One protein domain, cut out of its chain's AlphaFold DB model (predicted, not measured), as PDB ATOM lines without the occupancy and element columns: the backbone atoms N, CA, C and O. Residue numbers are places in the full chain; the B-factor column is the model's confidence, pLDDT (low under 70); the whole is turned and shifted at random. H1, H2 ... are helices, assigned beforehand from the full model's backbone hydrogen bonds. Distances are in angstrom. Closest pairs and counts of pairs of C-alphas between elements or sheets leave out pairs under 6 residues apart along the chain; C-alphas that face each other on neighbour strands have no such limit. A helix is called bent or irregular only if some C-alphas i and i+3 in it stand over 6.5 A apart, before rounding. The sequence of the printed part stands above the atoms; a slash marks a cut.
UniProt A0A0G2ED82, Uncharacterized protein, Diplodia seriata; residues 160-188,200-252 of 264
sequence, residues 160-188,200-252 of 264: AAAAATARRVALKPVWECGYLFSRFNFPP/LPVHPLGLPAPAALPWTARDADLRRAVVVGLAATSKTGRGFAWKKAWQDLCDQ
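AT A GLANCE: This is residues 160 to 188 and 200 to 252 of the 264 residues of an uncharacterized protein of Diplodia seriata (UniProt A0A0G2ED82). Two helices cross at a steep angle: the second arm of a long bent helix, H1b, packs on H2, while the first arm, H1a, residues 160 to 170, sticks out as a free arm. A long stretch with no named element, residues 200 to 234, loops out beyond the end of H1b and returns to the start of H2. The printed part has 82 residues with two named helices, H1 then H2, and no named strand; its class is all helix, with 42 residues in the helices. The whole is loose, with a radius of gyration of the C-alphas of 14.8 A and spans of 47 by 34 by 23 A.

IN THESE COORDINATES: H1 runs from residue 160 to residue 185, beginning with C-alpha 160 at (-16.055, -38.334, 28.138). By its hydrogen bonds it was assigned as one helix, but it is bent: C-alphas 170 and 173 are 7.2 A apart. Arm H1a, residues 160 to 170, is 15.4 A long from first to last C-alpha, and arm H1b, residues 173 to 185, is 16.4 A. H2, residues 235 to 250, is 22.4 A long and ends with C-alpha 250 at (-40.629, -57.936, 26.543).

HOW THE PARTS SIT: H1a and H1b stand at a steep tilt of 47 degrees. H1b and H2 touch, the closest C-alphas being those of Gly 178 and Phe 240, 4.1 A apart. They run the same way at a steep tilt of 51 degrees. H1a and H2 are apart. In H1a, H1b and H2 every O i to N i+4 pair is within hydrogen-bond range.

THE WHOLE: The two C-alphas farthest apart, of Ala 160 and Pro 210, are 48.8 A apart. Residues 189 to 199 are not printed; C-alphas 188 and 200 are 11.5 A apart across the cut, which lies in the link from H1 to H2. Mean pLDDT of the printed part is 77.9; residues 188, 207 to 212, 232 and 245 to 252 are under 70.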
ATOM      1  N   ALA A 160     -15.048 -37.299  28.366       94.56
ATOM      2  CA  ALA A 160     -16.055 -38.334  28.138       94.56
ATOM      3  C   ALA A 160     -16.965 -38.536  29.362       94.56
ATOM      4  O   ALA A 160     -18.189 -38.607  29.212       94.56
ATOM      5  N   ALA A 161     -16.386 -38.571  30.568       92.56
ATOM      6  CA  ALA A 161     -17.143 -38.673  31.813       92.56
ATOM      7  C   ALA A 161     -18.022 -37.433  32.032       92.56
ATOM      8  O   ALA A 161     -19.218 -37.566  32.273       92.56
ATOM      9  N   ALA A 162     -17.481 -36.229  31.823       90.81
ATOM     10  CA  ALA A 162     -18.235 -34.982  31.904       90.81
ATOM     11  C   ALA A 162     -19.413 -34.951  30.916       90.81
ATOM     12  O   ALA A 162     -20.533 -34.606  31.295       90.81
ATOM     13  N   ALA A 163     -19.207 -35.391  29.670       91.81
ATOM     14  CA  ALA A 163     -20.276 -35.494  28.679       91.81
ATOM     15  C   ALA A 163     -21.347 -36.528  29.074       91.81
ATOM     16  O   ALA A 163     -22.540 -36.303  28.858       91.81
ATOM     17  N   ALA A 164     -20.958 -37.663  29.660       90.69
ATOM     18  CA  ALA A 164     -21.900 -38.653  30.183       90.69
ATOM     19  C   ALA A 164     -22.717 -38.094  31.361       90.69
ATOM     20  O   ALA A 164     -23.941 -38.242  31.386       90.69
ATOM     21  N   THR A 165     -22.066 -37.386  32.283       91.56
ATOM     22  CA  THR A 165     -22.697 -36.701  33.418       91.56
ATOM     23  C   THR A 165     -23.693 -35.649  32.945       91.56
ATOM     24  O   THR A 165     -24.855 -35.689  33.349       91.56
ATOM     25  N   ALA A 166     -23.299 -34.778  32.011       91.19
ATOM     26  CA  ALA A 166     -24.177 -33.769  31.421       91.19
ATOM     27  C   ALA A 166     -25.427 -34.396  30.778       91.19
ATOM     28  O   ALA A 166     -26.548 -33.953  31.036       91.19
ATOM     29  N   ARG A 167     -25.263 -35.480  30.003       89.44
ATOM     30  CA  ARG A 167     -26.394 -36.221  29.419       89.44
ATOM     31  C   ARG A 167     -27.302 -36.806  30.495       89.44
ATOM     32  O   ARG A 167     -28.516 -36.661  30.389       89.44
ATOM     33  N   ARG A 168     -26.746 -37.436  31.537       88.50
ATOM     34  CA  ARG A 168     -27.536 -38.032  32.625       88.50
ATOM     35  C   ARG A 168     -28.374 -36.975  33.340       88.50
ATOM     36  O   ARG A 168     -29.567 -37.195  33.521       88.50
ATOM     37  N   VAL A 169     -27.789 -35.832  33.694       91.31
ATOM     38  CA  VAL A 169     -28.519 -34.749  34.375       91.31
ATOM     39  C   VAL A 169     -29.633 -34.193  33.489       91.31
ATOM     40  O   VAL A 169     -30.762 -34.060  33.955       91.31
ATOM     41  N   ALA A 170     -29.341 -33.950  32.206       88.88
ATOM     42  CA  ALA A 170     -30.280 -33.315  31.280       88.88
ATOM     43  C   ALA A 170     -31.434 -34.240  30.879       88.88
ATOM     44  O   ALA A 170     -32.541 -33.782  30.591       88.88
ATOM     45  N   LEU A 171     -31.172 -35.546  30.820       87.69
ATOM     46  CA  LEU A 171     -32.132 -36.542  30.359       87.69
ATOM     47  C   LEU A 171     -32.911 -37.192  31.504       87.69
ATOM     48  O   LEU A 171     -34.016 -37.672  31.269       87.69
ATOM     49  N   LYS A 172     -32.411 -37.179  32.744       89.00
ATOM     50  CA  LYS A 172     -33.118 -37.803  33.869       89.00
ATOM     51  C   LYS A 172     -34.581 -37.351  34.024       89.00
ATOM     52  O   LYS A 172     -35.424 -38.245  34.056       89.00
ATOM     53  N   PRO A 173     -34.942 -36.050  34.053       87.56
ATOM     54  CA  PRO A 173     -36.326 -35.663  34.334       87.56
ATOM     55  C   PRO A 173     -37.277 -36.070  33.200       87.56
ATOM     56  O   PRO A 173     -38.395 -36.500  33.453       87.56
ATOM     57  N   VAL A 174     -36.828 -36.022  31.941       83.44
ATOM     58  CA  VAL A 174     -37.652 -36.402  30.778       83.44
ATOM     59  C   VAL A 174     -37.847 -37.915  30.665       83.44
ATOM     60  O   VAL A 174     -38.940 -38.370  30.325       83.44
ATOM     61  N   TRP A 175     -36.816 -38.702  30.987       83.75
ATOM     62  CA  TRP A 175     -36.920 -40.162  31.063       83.75
ATOM     63  C   TRP A 175     -37.793 -40.603  32.228       83.75
ATOM     64  O   TRP A 175     -38.561 -41.554  32.102       83.75
ATOM     65  N   GLU A 176     -37.695 -39.893  33.345       86.94
ATOM     66  CA  GLU A 176     -38.521 -40.118  34.516       86.94
ATOM     67  C   GLU A 176     -39.994 -39.829  34.232       86.94
ATOM     68  O   GLU A 176     -40.825 -40.689  34.499       86.94
ATOM     69  N   CYS A 177     -40.327 -38.708  33.584       85.19
ATOM     70  CA  CYS A 177     -41.696 -38.460  33.127       85.19
ATOM     71  C   CYS A 177     -42.201 -39.583  32.212       85.19
ATOM     72  O   CYS A 177     -43.293 -40.100  32.427       85.19
ATOM     73  N   GLY A 178     -41.407 -40.007  31.219       82.81
ATOM     74  CA  GLY A 178     -41.776 -41.114  30.329       82.81
ATOM     75  C   GLY A 178     -42.023 -42.428  31.081       82.81
ATOM     76  O   GLY A 178     -42.996 -43.128  30.800       82.81
ATOM     77  N   TYR A 179     -41.183 -42.736  32.076       83.81
ATOM     78  CA  TYR A 179     -41.367 -43.880  32.966       83.81
ATOM     79  C   TYR A 179     -42.666 -43.768  33.769       83.81
ATOM     80  O   TYR A 179     -43.467 -44.702  33.731       83.81
ATOM     81  N   LEU A 180     -42.907 -42.630  34.426       84.81
ATOM     82  CA  LEU A 180     -44.102 -42.400  35.239       84.81
ATOM     83  C   LEU A 180     -45.381 -42.541  34.400       84.81
ATOM     84  O   LEU A 180     -46.271 -43.301  34.784       84.81
ATOM     85  N   PHE A 181     -45.413 -41.941  33.205       83.38
ATOM     86  CA  PHE A 181     -46.514 -42.116  32.254       83.38
ATOM     87  C   PHE A 181     -46.733 -43.582  31.889       83.38
ATOM     88  O   PHE A 181     -47.855 -44.080  31.937       83.38
ATOM     89  N   SER A 182     -45.664 -44.301  31.549       80.75
ATOM     90  CA  SER A 182     -45.767 -45.703  31.135       80.75
ATOM     91  C   SER A 182     -46.161 -46.667  32.258       80.75
ATOM     92  O   SER A 182     -46.690 -47.736  31.965       80.75
ATOM     93  N   ARG A 183     -45.861 -46.325  33.517       81.88
ATOM     94  CA  ARG A 183     -46.015 -47.221  34.669       81.88
ATOM     95  C   ARG A 183     -47.274 -46.941  35.474       81.88
ATOM     96  O   ARG A 183     -47.871 -47.899  35.946       81.88
ATOM     97  N   PHE A 184     -47.637 -45.672  35.646       83.00
ATOM     98  CA  PHE A 184     -48.710 -45.258  36.548       83.00
ATOM     99  C   PHE A 184     -49.902 -44.663  35.808       83.00
ATOM    100  O   PHE A 184     -51.027 -44.911  36.216       83.00
ATOM    101  N   ASN A 185     -49.697 -43.920  34.717       85.44
ATOM    102  CA  ASN A 185     -50.822 -43.375  33.951       85.44
ATOM    103  C   ASN A 185     -51.409 -44.398  32.977       85.44
ATOM    104  O   ASN A 185     -52.625 -44.510  32.866       85.44
ATOM    105  N   PHE A 186     -50.531 -45.155  32.316       83.94
ATOM    106  CA  PHE A 186     -50.872 -46.176  31.326       83.94
ATOM    107  C   PHE A 186     -50.169 -47.508  31.646       83.94
ATOM    108  O   PHE A 186     -49.349 -47.958  30.835       83.94
ATOM    109  N   PRO A 187     -50.389 -48.108  32.833       79.44
ATOM    110  CA  PRO A 187     -49.743 -49.361  33.217       79.44
ATOM    111  C   PRO A 187     -50.003 -50.475  32.186       79.44
ATOM    112  O   PRO A 187     -51.076 -50.515  31.582       79.44
ATOM    113  N   PRO A 188     -49.054 -51.409  31.977       68.75
ATOM    114  CA  PRO A 188     -49.381 -52.669  31.317       68.75
ATOM    115  C   PRO A 188     -50.433 -53.418  32.152       68.75
ATOM    116  O   PRO A 188     -50.500 -53.239  33.369       68.75
ATOM    117  N   LEU A 200     -54.114 -48.834  41.035       71.44
ATOM    118  CA  LEU A 200     -55.046 -48.061  40.225       71.44
ATOM    119  C   LEU A 200     -54.256 -47.028  39.412       71.44
ATOM    120  O   LEU A 200     -53.339 -46.394  39.949       71.44
ATOM    121  N   PRO A 201     -54.580 -46.854  38.122       80.88
ATOM    122  CA  PRO A 201     -53.857 -45.907  37.301       80.88
ATOM    123  C   PRO A 201     -54.061 -44.488  37.834       80.88
ATOM    124  O   PRO A 201     -55.153 -44.087  38.234       80.88
ATOM    125  N   VAL A 202     -52.993 -43.702  37.805       83.19
ATOM    126  CA  VAL A 202     -53.014 -42.291  38.182       83.19
ATOM    127  C   VAL A 202     -53.501 -41.480  36.987       83.19
ATOM    128  O   VAL A 202     -52.996 -41.645  35.875       83.19
ATOM    129  N   HIS A 203     -54.442 -40.561  37.198       85.19
ATOM    130  CA  HIS A 203     -54.902 -39.680  36.126       85.19
ATOM    131  C   HIS A 203     -53.722 -38.891  35.515       85.19
ATOM    132  O   HIS A 203     -52.936 -38.304  36.262       85.19
ATOM    133  N   PRO A 204     -53.604 -38.779  34.174       80.62
ATOM    134  CA  PRO A 204     -52.552 -38.021  33.479       80.62
ATOM    135  C   PRO A 204     -52.348 -36.561  33.898       80.62
ATOM    136  O   PRO A 204     -51.284 -36.009  33.646       80.62
ATOM    137  N   LEU A 205     -53.347 -35.931  34.525       76.62
ATOM    138  CA  LEU A 205     -53.277 -34.544  34.978       76.62
ATOM    139  C   LEU A 205     -52.738 -34.438  36.410       76.62
ATOM    140  O   LEU A 205     -52.508 -33.331  36.883       76.62
ATOM    141  N   GLY A 206     -52.561 -35.564  37.112       74.81
ATOM    142  CA  GLY A 206     -52.071 -35.588  38.491       74.81
ATOM    143  C   GLY A 206     -52.954 -34.816  39.476       74.81
ATOM    144  O   GLY A 206     -52.467 -34.420  40.531       74.81
ATOM    145  N   LEU A 207     -54.221 -34.570  39.126       69.44
ATOM    146  CA  LEU A 207     -55.143 -33.808  39.961       69.44
ATOM    147  C   LEU A 207     -55.509 -34.631  41.204       69.44
ATOM    148  O   LEU A 207     -55.850 -35.809  41.066       69.44
ATOM    149  N   PRO A 208     -55.458 -34.043  42.410       63.59
ATOM    150  CA  PRO A 208     -55.957 -34.710  43.599       63.59
ATOM    151  C   PRO A 208     -57.483 -34.844  43.521       63.59
ATOM    152  O   PRO A 208     -58.178 -33.995  42.953       63.59
ATOM    153  N   ALA A 209     -58.024 -35.910  44.110       56.97
ATOM    154  CA  ALA A 209     -59.464 -36.010  44.321       56.97
ATOM    155  C   ALA A 209     -59.949 -34.814  45.174       56.97
ATOM    156  O   ALA A 209     -59.243 -34.424  46.106       56.97
ATOM    157  N   PRO A 210     -61.123 -34.217  44.885       60.84
ATOM    158  CA  PRO A 210     -62.130 -34.622  43.897       60.84
ATOM    159  C   PRO A 210     -62.000 -33.924  42.528       60.84
ATOM    160  O   PRO A 210     -62.839 -34.143  41.664       60.84
ATOM    161  N   ALA A 211     -60.979 -33.085  42.313       63.72
ATOM    162  CA  ALA A 211     -60.793 -32.344  41.057       63.72
ATOM    163  C   ALA A 211     -60.376 -33.241  39.874       63.72
ATOM    164  O   ALA A 211     -60.404 -32.808  38.723       63.72
ATOM    165  N   ALA A 212     -59.971 -34.482  40.152       67.06
ATOM    166  CA  ALA A 212     -59.676 -35.474  39.133       67.06
ATOM    167  C   ALA A 212     -60.938 -35.853  38.349       67.06
ATOM    168  O   ALA A 212     -61.945 -36.262  38.929       67.06
ATOM    169  N   LEU A 213     -60.862 -35.786  37.018       78.38
ATOM    170  CA  LEU A 213     -61.849 -36.446  36.165       78.38
ATOM    171  C   LEU A 213     -61.787 -37.971  36.405       78.38
ATOM    172  O   LEU A 213     -60.790 -38.475  36.933       78.38
ATOM    173  N   PRO A 214     -62.821 -38.739  36.032       81.75
ATOM    174  CA  PRO A 214     -62.743 -40.192  36.083       81.75
ATOM    175  C   PRO A 214     -61.544 -40.709  35.273       81.75
ATOM    176  O   PRO A 214     -61.363 -40.336  34.116       81.75
ATOM    177  N   TRP A 215     -60.726 -41.563  35.889       84.62
ATOM    178  CA  TRP A 215     -59.626 -42.261  35.223       84.62
ATOM    179  C   TRP A 215     -59.593 -43.712  35.680       84.62
ATOM    180  O   TRP A 215     -59.086 -44.042  36.752       84.62
ATOM    181  N   THR A 216     -60.210 -44.581  34.890       84.19
ATOM    182  CA  THR A 216     -60.360 -45.999  35.207       84.19
ATOM    183  C   THR A 216     -59.230 -46.834  34.607       84.19
ATOM    184  O   THR A 216     -58.500 -46.400  33.715       84.19
ATOM    185  N   ALA A 217     -59.123 -48.094  35.040       82.06
ATOM    186  CA  ALA A 217     -58.245 -49.076  34.399       82.06
ATOM    187  C   ALA A 217     -58.523 -49.238  32.893       82.06
ATOM    188  O   ALA A 217     -57.602 -49.517  32.132       82.06
ATOM    189  N   ARG A 218     -59.776 -49.029  32.457       81.56
ATOM    190  CA  ARG A 218     -60.156 -49.074  31.041       81.56
ATOM    191  C   ARG A 218     -59.630 -47.862  30.273       81.56
ATOM    192  O   ARG A 218     -59.156 -48.038  29.159       81.56
ATOM    193  N   ASP A 219     -59.683 -46.671  30.865       82.88
ATOM    194  CA  ASP A 219     -59.188 -45.437  30.231       82.88
ATOM    195  C   ASP A 219     -57.659 -45.453  30.079       82.88
ATOM    196  O   ASP A 219     -57.103 -44.935  29.111       82.88
ATOM    197  N   ALA A 220     -56.976 -46.108  31.020       83.62
ATOM    198  CA  ALA A 220     -55.530 -46.294  31.013       83.62
ATOM    199  C   ALA A 220     -55.031 -47.410  30.067       83.62
ATOM    200  O   ALA A 220     -53.823 -47.508  29.819       83.62
ATOM    201  N   ASP A 221     -55.921 -48.265  29.554       78.88
ATOM    202  CA  ASP A 221     -55.559 -49.428  28.741       78.88
ATOM    203  C   ASP A 221     -55.341 -49.057  27.267       78.88
ATOM    204  O   ASP A 221     -56.272 -48.912  26.476       78.88
ATOM    205  N   LEU A 222     -54.071 -48.976  26.873       77.56
ATOM    206  CA  LEU A 222     -53.677 -48.650  25.502       77.56
ATOM    207  C   LEU A 222     -53.591 -49.869  24.563       77.56
ATOM    208  O   LEU A 222     -53.120 -49.731  23.434       77.56
ATOM    209  N   ARG A 223     -53.986 -51.083  24.981       73.19
ATOM    210  CA  ARG A 223     -53.833 -52.300  24.151       73.19
ATOM    211  C   ARG A 223     -54.673 -52.286  22.877       73.19
ATOM    212  O   ARG A 223     -54.280 -52.919  21.907       73.19
ATOM    213  N   ARG A 224     -55.820 -51.604  22.896       73.25
ATOM    214  CA  ARG A 224     -56.747 -51.493  21.754       73.25
ATOM    215  C   ARG A 224     -56.965 -50.038  21.332       73.25
ATOM    216  O   ARG A 224     -58.028 -49.705  20.818       73.25
ATOM    217  N   ALA A 225     -55.995 -49.173  21.627       74.06
ATOM    218  CA  ALA A 225     -56.066 -47.746  21.353       74.06
ATOM    219  C   ALA A 225     -55.024 -47.337  20.307       74.06
ATOM    220  O   ALA A 225     -53.865 -47.750  20.382       74.06
ATOM    221  N   VAL A 226     -55.421 -46.442  19.401       71.06
ATOM    222  CA  VAL A 226     -54.490 -45.714  18.535       71.06
ATOM    223  C   VAL A 226     -53.874 -44.576  19.343       71.06
ATOM    224  O   VAL A 226     -54.580 -43.691  19.831       71.06
ATOM    225  N   VAL A 227     -52.548 -44.577  19.487       72.94
ATOM    226  CA  VAL A 227     -51.823 -43.529  20.222       72.94
ATOM    227  C   VAL A 227     -51.216 -42.539  19.235       72.94
ATOM    228  O   VAL A 227     -50.228 -42.836  18.568       72.94
ATOM    229  N   VAL A 228     -51.781 -41.331  19.170       73.38
ATOM    230  CA  VAL A 228     -51.268 -40.253  18.313       73.38
ATOM    231  C   VAL A 228     -50.300 -39.367  19.099       73.38
ATOM    232  O   VAL A 228     -50.691 -38.575  19.955       73.38
ATOM    233  N   GLY A 229     -49.008 -39.484  18.797       72.50
ATOM    234  CA  GLY A 229     -47.960 -38.671  19.409       72.50
ATOM    235  C   GLY A 229     -47.796 -37.307  18.735       72.50
ATOM    236  O   GLY A 229     -46.939 -37.156  17.870       72.50
ATOM    237  N   LEU A 230     -48.535 -36.288  19.184       74.19
ATOM    238  CA  LEU A 230     -48.446 -34.919  18.632       74.19
ATOM    239  C   LEU A 230     -47.089 -34.228  18.873       74.19
ATOM    240  O   LEU A 230     -46.766 -33.232  18.235       74.19
ATOM    241  N   ALA A 231     -46.275 -34.771  19.779       71.19
ATOM    242  CA  ALA A 231     -44.938 -34.281  20.096       71.19
ATOM    243  C   ALA A 231     -43.908 -35.424  20.078       71.19
ATOM    244  O   ALA A 231     -43.105 -35.562  21.006       71.19
ATOM    245  N   ALA A 232     -43.929 -36.269  19.042       68.00
ATOM    246  CA  ALA A 232     -43.061 -37.450  18.928       68.00
ATOM    247  C   ALA A 232     -41.552 -37.130  18.992       68.00
ATOM    248  O   ALA A 232     -40.757 -37.941  19.463       68.00
ATOM    249  N   THR A 233     -41.144 -35.925  18.585       72.69
ATOM    250  CA  THR A 233     -39.750 -35.454  18.671       72.69
ATOM    251  C   THR A 233     -39.384 -34.877  20.042       72.69
ATOM    252  O   THR A 233     -38.204 -34.628  20.314       72.69
ATOM    253  N   SER A 234     -40.363 -34.685  20.933       76.25
ATOM    254  CA  SER A 234     -40.112 -34.240  22.303       76.25
ATOM    255  C   SER A 234     -39.385 -35.320  23.103       76.25
ATOM    256  O   SER A 234     -39.524 -36.522  22.871       76.25
ATOM    257  N   LYS A 235     -38.596 -34.890  24.089       76.12
ATOM    258  CA  LYS A 235     -37.816 -35.814  24.921       76.12
ATOM    259  C   LYS A 235     -38.721 -36.735  25.755       76.12
ATOM    260  O   LYS A 235     -38.430 -37.921  25.855       76.12
ATOM    261  N   THR A 236     -39.830 -36.209  26.281       74.75
ATOM    262  CA  THR A 236     -40.836 -36.986  27.023       74.75
ATOM    263  C   THR A 236     -41.579 -37.962  26.113       74.75
ATOM    264  O   THR A 236     -41.710 -39.129  26.469       74.75
ATOM    265  N   GLY A 237     -41.996 -37.520  24.918       76.19
ATOM    266  CA  GLY A 237     -42.658 -38.377  23.930       76.19
ATOM    267  C   GLY A 237     -41.784 -39.562  23.521       76.19
ATOM    268  O   GLY A 237     -42.241 -40.701  23.563       76.19
ATOM    269  N   ARG A 238     -40.495 -39.319  23.242       76.69
ATOM    270  CA  ARG A 238     -39.525 -40.396  22.978       76.69
ATOM    271  C   ARG A 238     -39.312 -41.315  24.178       76.69
ATOM    272  O   ARG A 238     -39.253 -42.523  23.993       76.69
ATOM    273  N   GLY A 239     -39.213 -40.770  25.393       77.62
ATOM    274  CA  GLY A 239     -39.068 -41.571  26.613       77.62
ATOM    275  C   GLY A 239     -40.262 -42.500  26.846       77.62
ATOM    276  O   GLY A 239     -40.079 -43.677  27.148       77.62
ATOM    277  N   PHE A 240     -41.482 -41.997  26.646       78.62
ATOM    278  CA  PHE A 240     -42.705 -42.794  26.726       78.62
ATOM    279  C   PHE A 240     -42.768 -43.860  25.625       78.62
ATOM    280  O   PHE A 240     -42.970 -45.035  25.928       78.62
ATOM    281  N   ALA A 241     -42.532 -43.476  24.366       76.12
ATOM    282  CA  ALA A 241     -42.536 -44.398  23.231       76.12
ATOM    283  C   ALA A 241     -41.494 -45.511  23.398       76.12
ATOM    284  O   ALA A 241     -41.819 -46.675  23.201       76.12
ATOM    285  N   TRP A 242     -40.279 -45.179  23.850       76.31
ATOM    286  CA  TRP A 242     -39.245 -46.162  24.174       76.31
ATOM    287  C   TRP A 242     -39.714 -47.153  25.241       76.31
ATOM    288  O   TRP A 242     -39.545 -48.357  25.079       76.31
ATOM    289  N   LYS A 243     -40.341 -46.674  26.324       75.25
ATOM    290  CA  LYS A 243     -40.877 -47.557  27.372       75.25
ATOM    291  C   LYS A 243     -41.976 -48.478  26.843       75.25
ATOM    292  O   LYS A 243     -42.022 -49.631  27.257       75.25
ATOM    293  N   LYS A 244     -42.821 -48.004  25.921       72.25
ATOM    294  CA  LYS A 244     -43.858 -48.824  25.275       72.25
ATOM    295  C   LYS A 244     -43.293 -49.827  24.270       72.25
ATOM    296  O   LYS A 244     -43.677 -50.986  24.326       72.25
ATOM    297  N   ALA A 245     -42.336 -49.420  23.438       65.75
ATOM    298  CA  ALA A 245     -41.618 -50.321  22.538       65.75
ATOM    299  C   ALA A 245     -40.888 -51.423  23.318       65.75
ATOM    300  O   ALA A 245     -40.984 -52.594  22.979       65.75
ATOM    301  N   TRP A 246     -40.216 -51.058  24.415       60.19
ATOM    302  CA  TRP A 246     -39.573 -52.014  25.313       60.19
ATOM    303  C   TRP A 246     -40.572 -52.991  25.941       60.19
ATOM    304  O   TRP A 246     -40.285 -54.177  26.028       60.19
ATOM    305  N   GLN A 247     -41.754 -52.516  26.348       65.38
ATOM    306  CA  GLN A 247     -42.830 -53.392  26.823       65.38
ATOM    307  C   GLN A 247     -43.281 -54.375  25.735       65.38
ATOM    308  O   GLN A 247     -43.375 -55.562  26.011       65.38
ATOM    309  N   ASP A 248     -43.488 -53.920  24.496       65.38
ATOM    310  CA  ASP A 248     -43.863 -54.813  23.391       65.38
ATOM    311  C   ASP A 248     -42.767 -55.829  23.051       65.38
ATOM    312  O   ASP A 248     -43.083 -56.971  22.730       65.38
ATOM    313  N   LEU A 249     -41.491 -55.444  23.161       54.16
ATOM    314  CA  LEU A 249     -40.355 -56.360  23.030       54.16
ATOM    315  C   LEU A 249     -40.352 -57.415  24.146       54.16
ATOM    316  O   LEU A 249     -40.204 -58.601  23.860       54.16
ATOM    317  N   CYS A 250     -40.536 -57.009  25.408       59.62
ATOM    318  CA  CYS A 250     -40.629 -57.936  26.543       59.62
ATOM    319  C   CYS A 250     -41.820 -58.895  26.411       59.62
ATOM    320  O   CYS A 250     -41.683 -60.076  26.716       59.62
ATOM    321  N   ASP A 251     -42.951 -58.403  25.908       65.25
ATOM    322  CA  ASP A 251     -44.159 -59.188  25.643       65.25
ATOM    323  C   ASP A 251     -44.064 -60.014  24.340       65.25
ATOM    324  O   ASP A 251     -45.044 -60.647  23.951       65.25
ATOM    325  N   GLN A 252     -42.923 -59.980  23.637       66.44
ATOM    326  CA  GLN A 252     -42.684 -60.647  22.346       66.44
ATOM    327  C   GLN A 252     -43.685 -60.269  21.236       66.44
ATOM    328  O   GLN A 252     -43.914 -61.032  20.299       66.44
TER     329      GLN A 252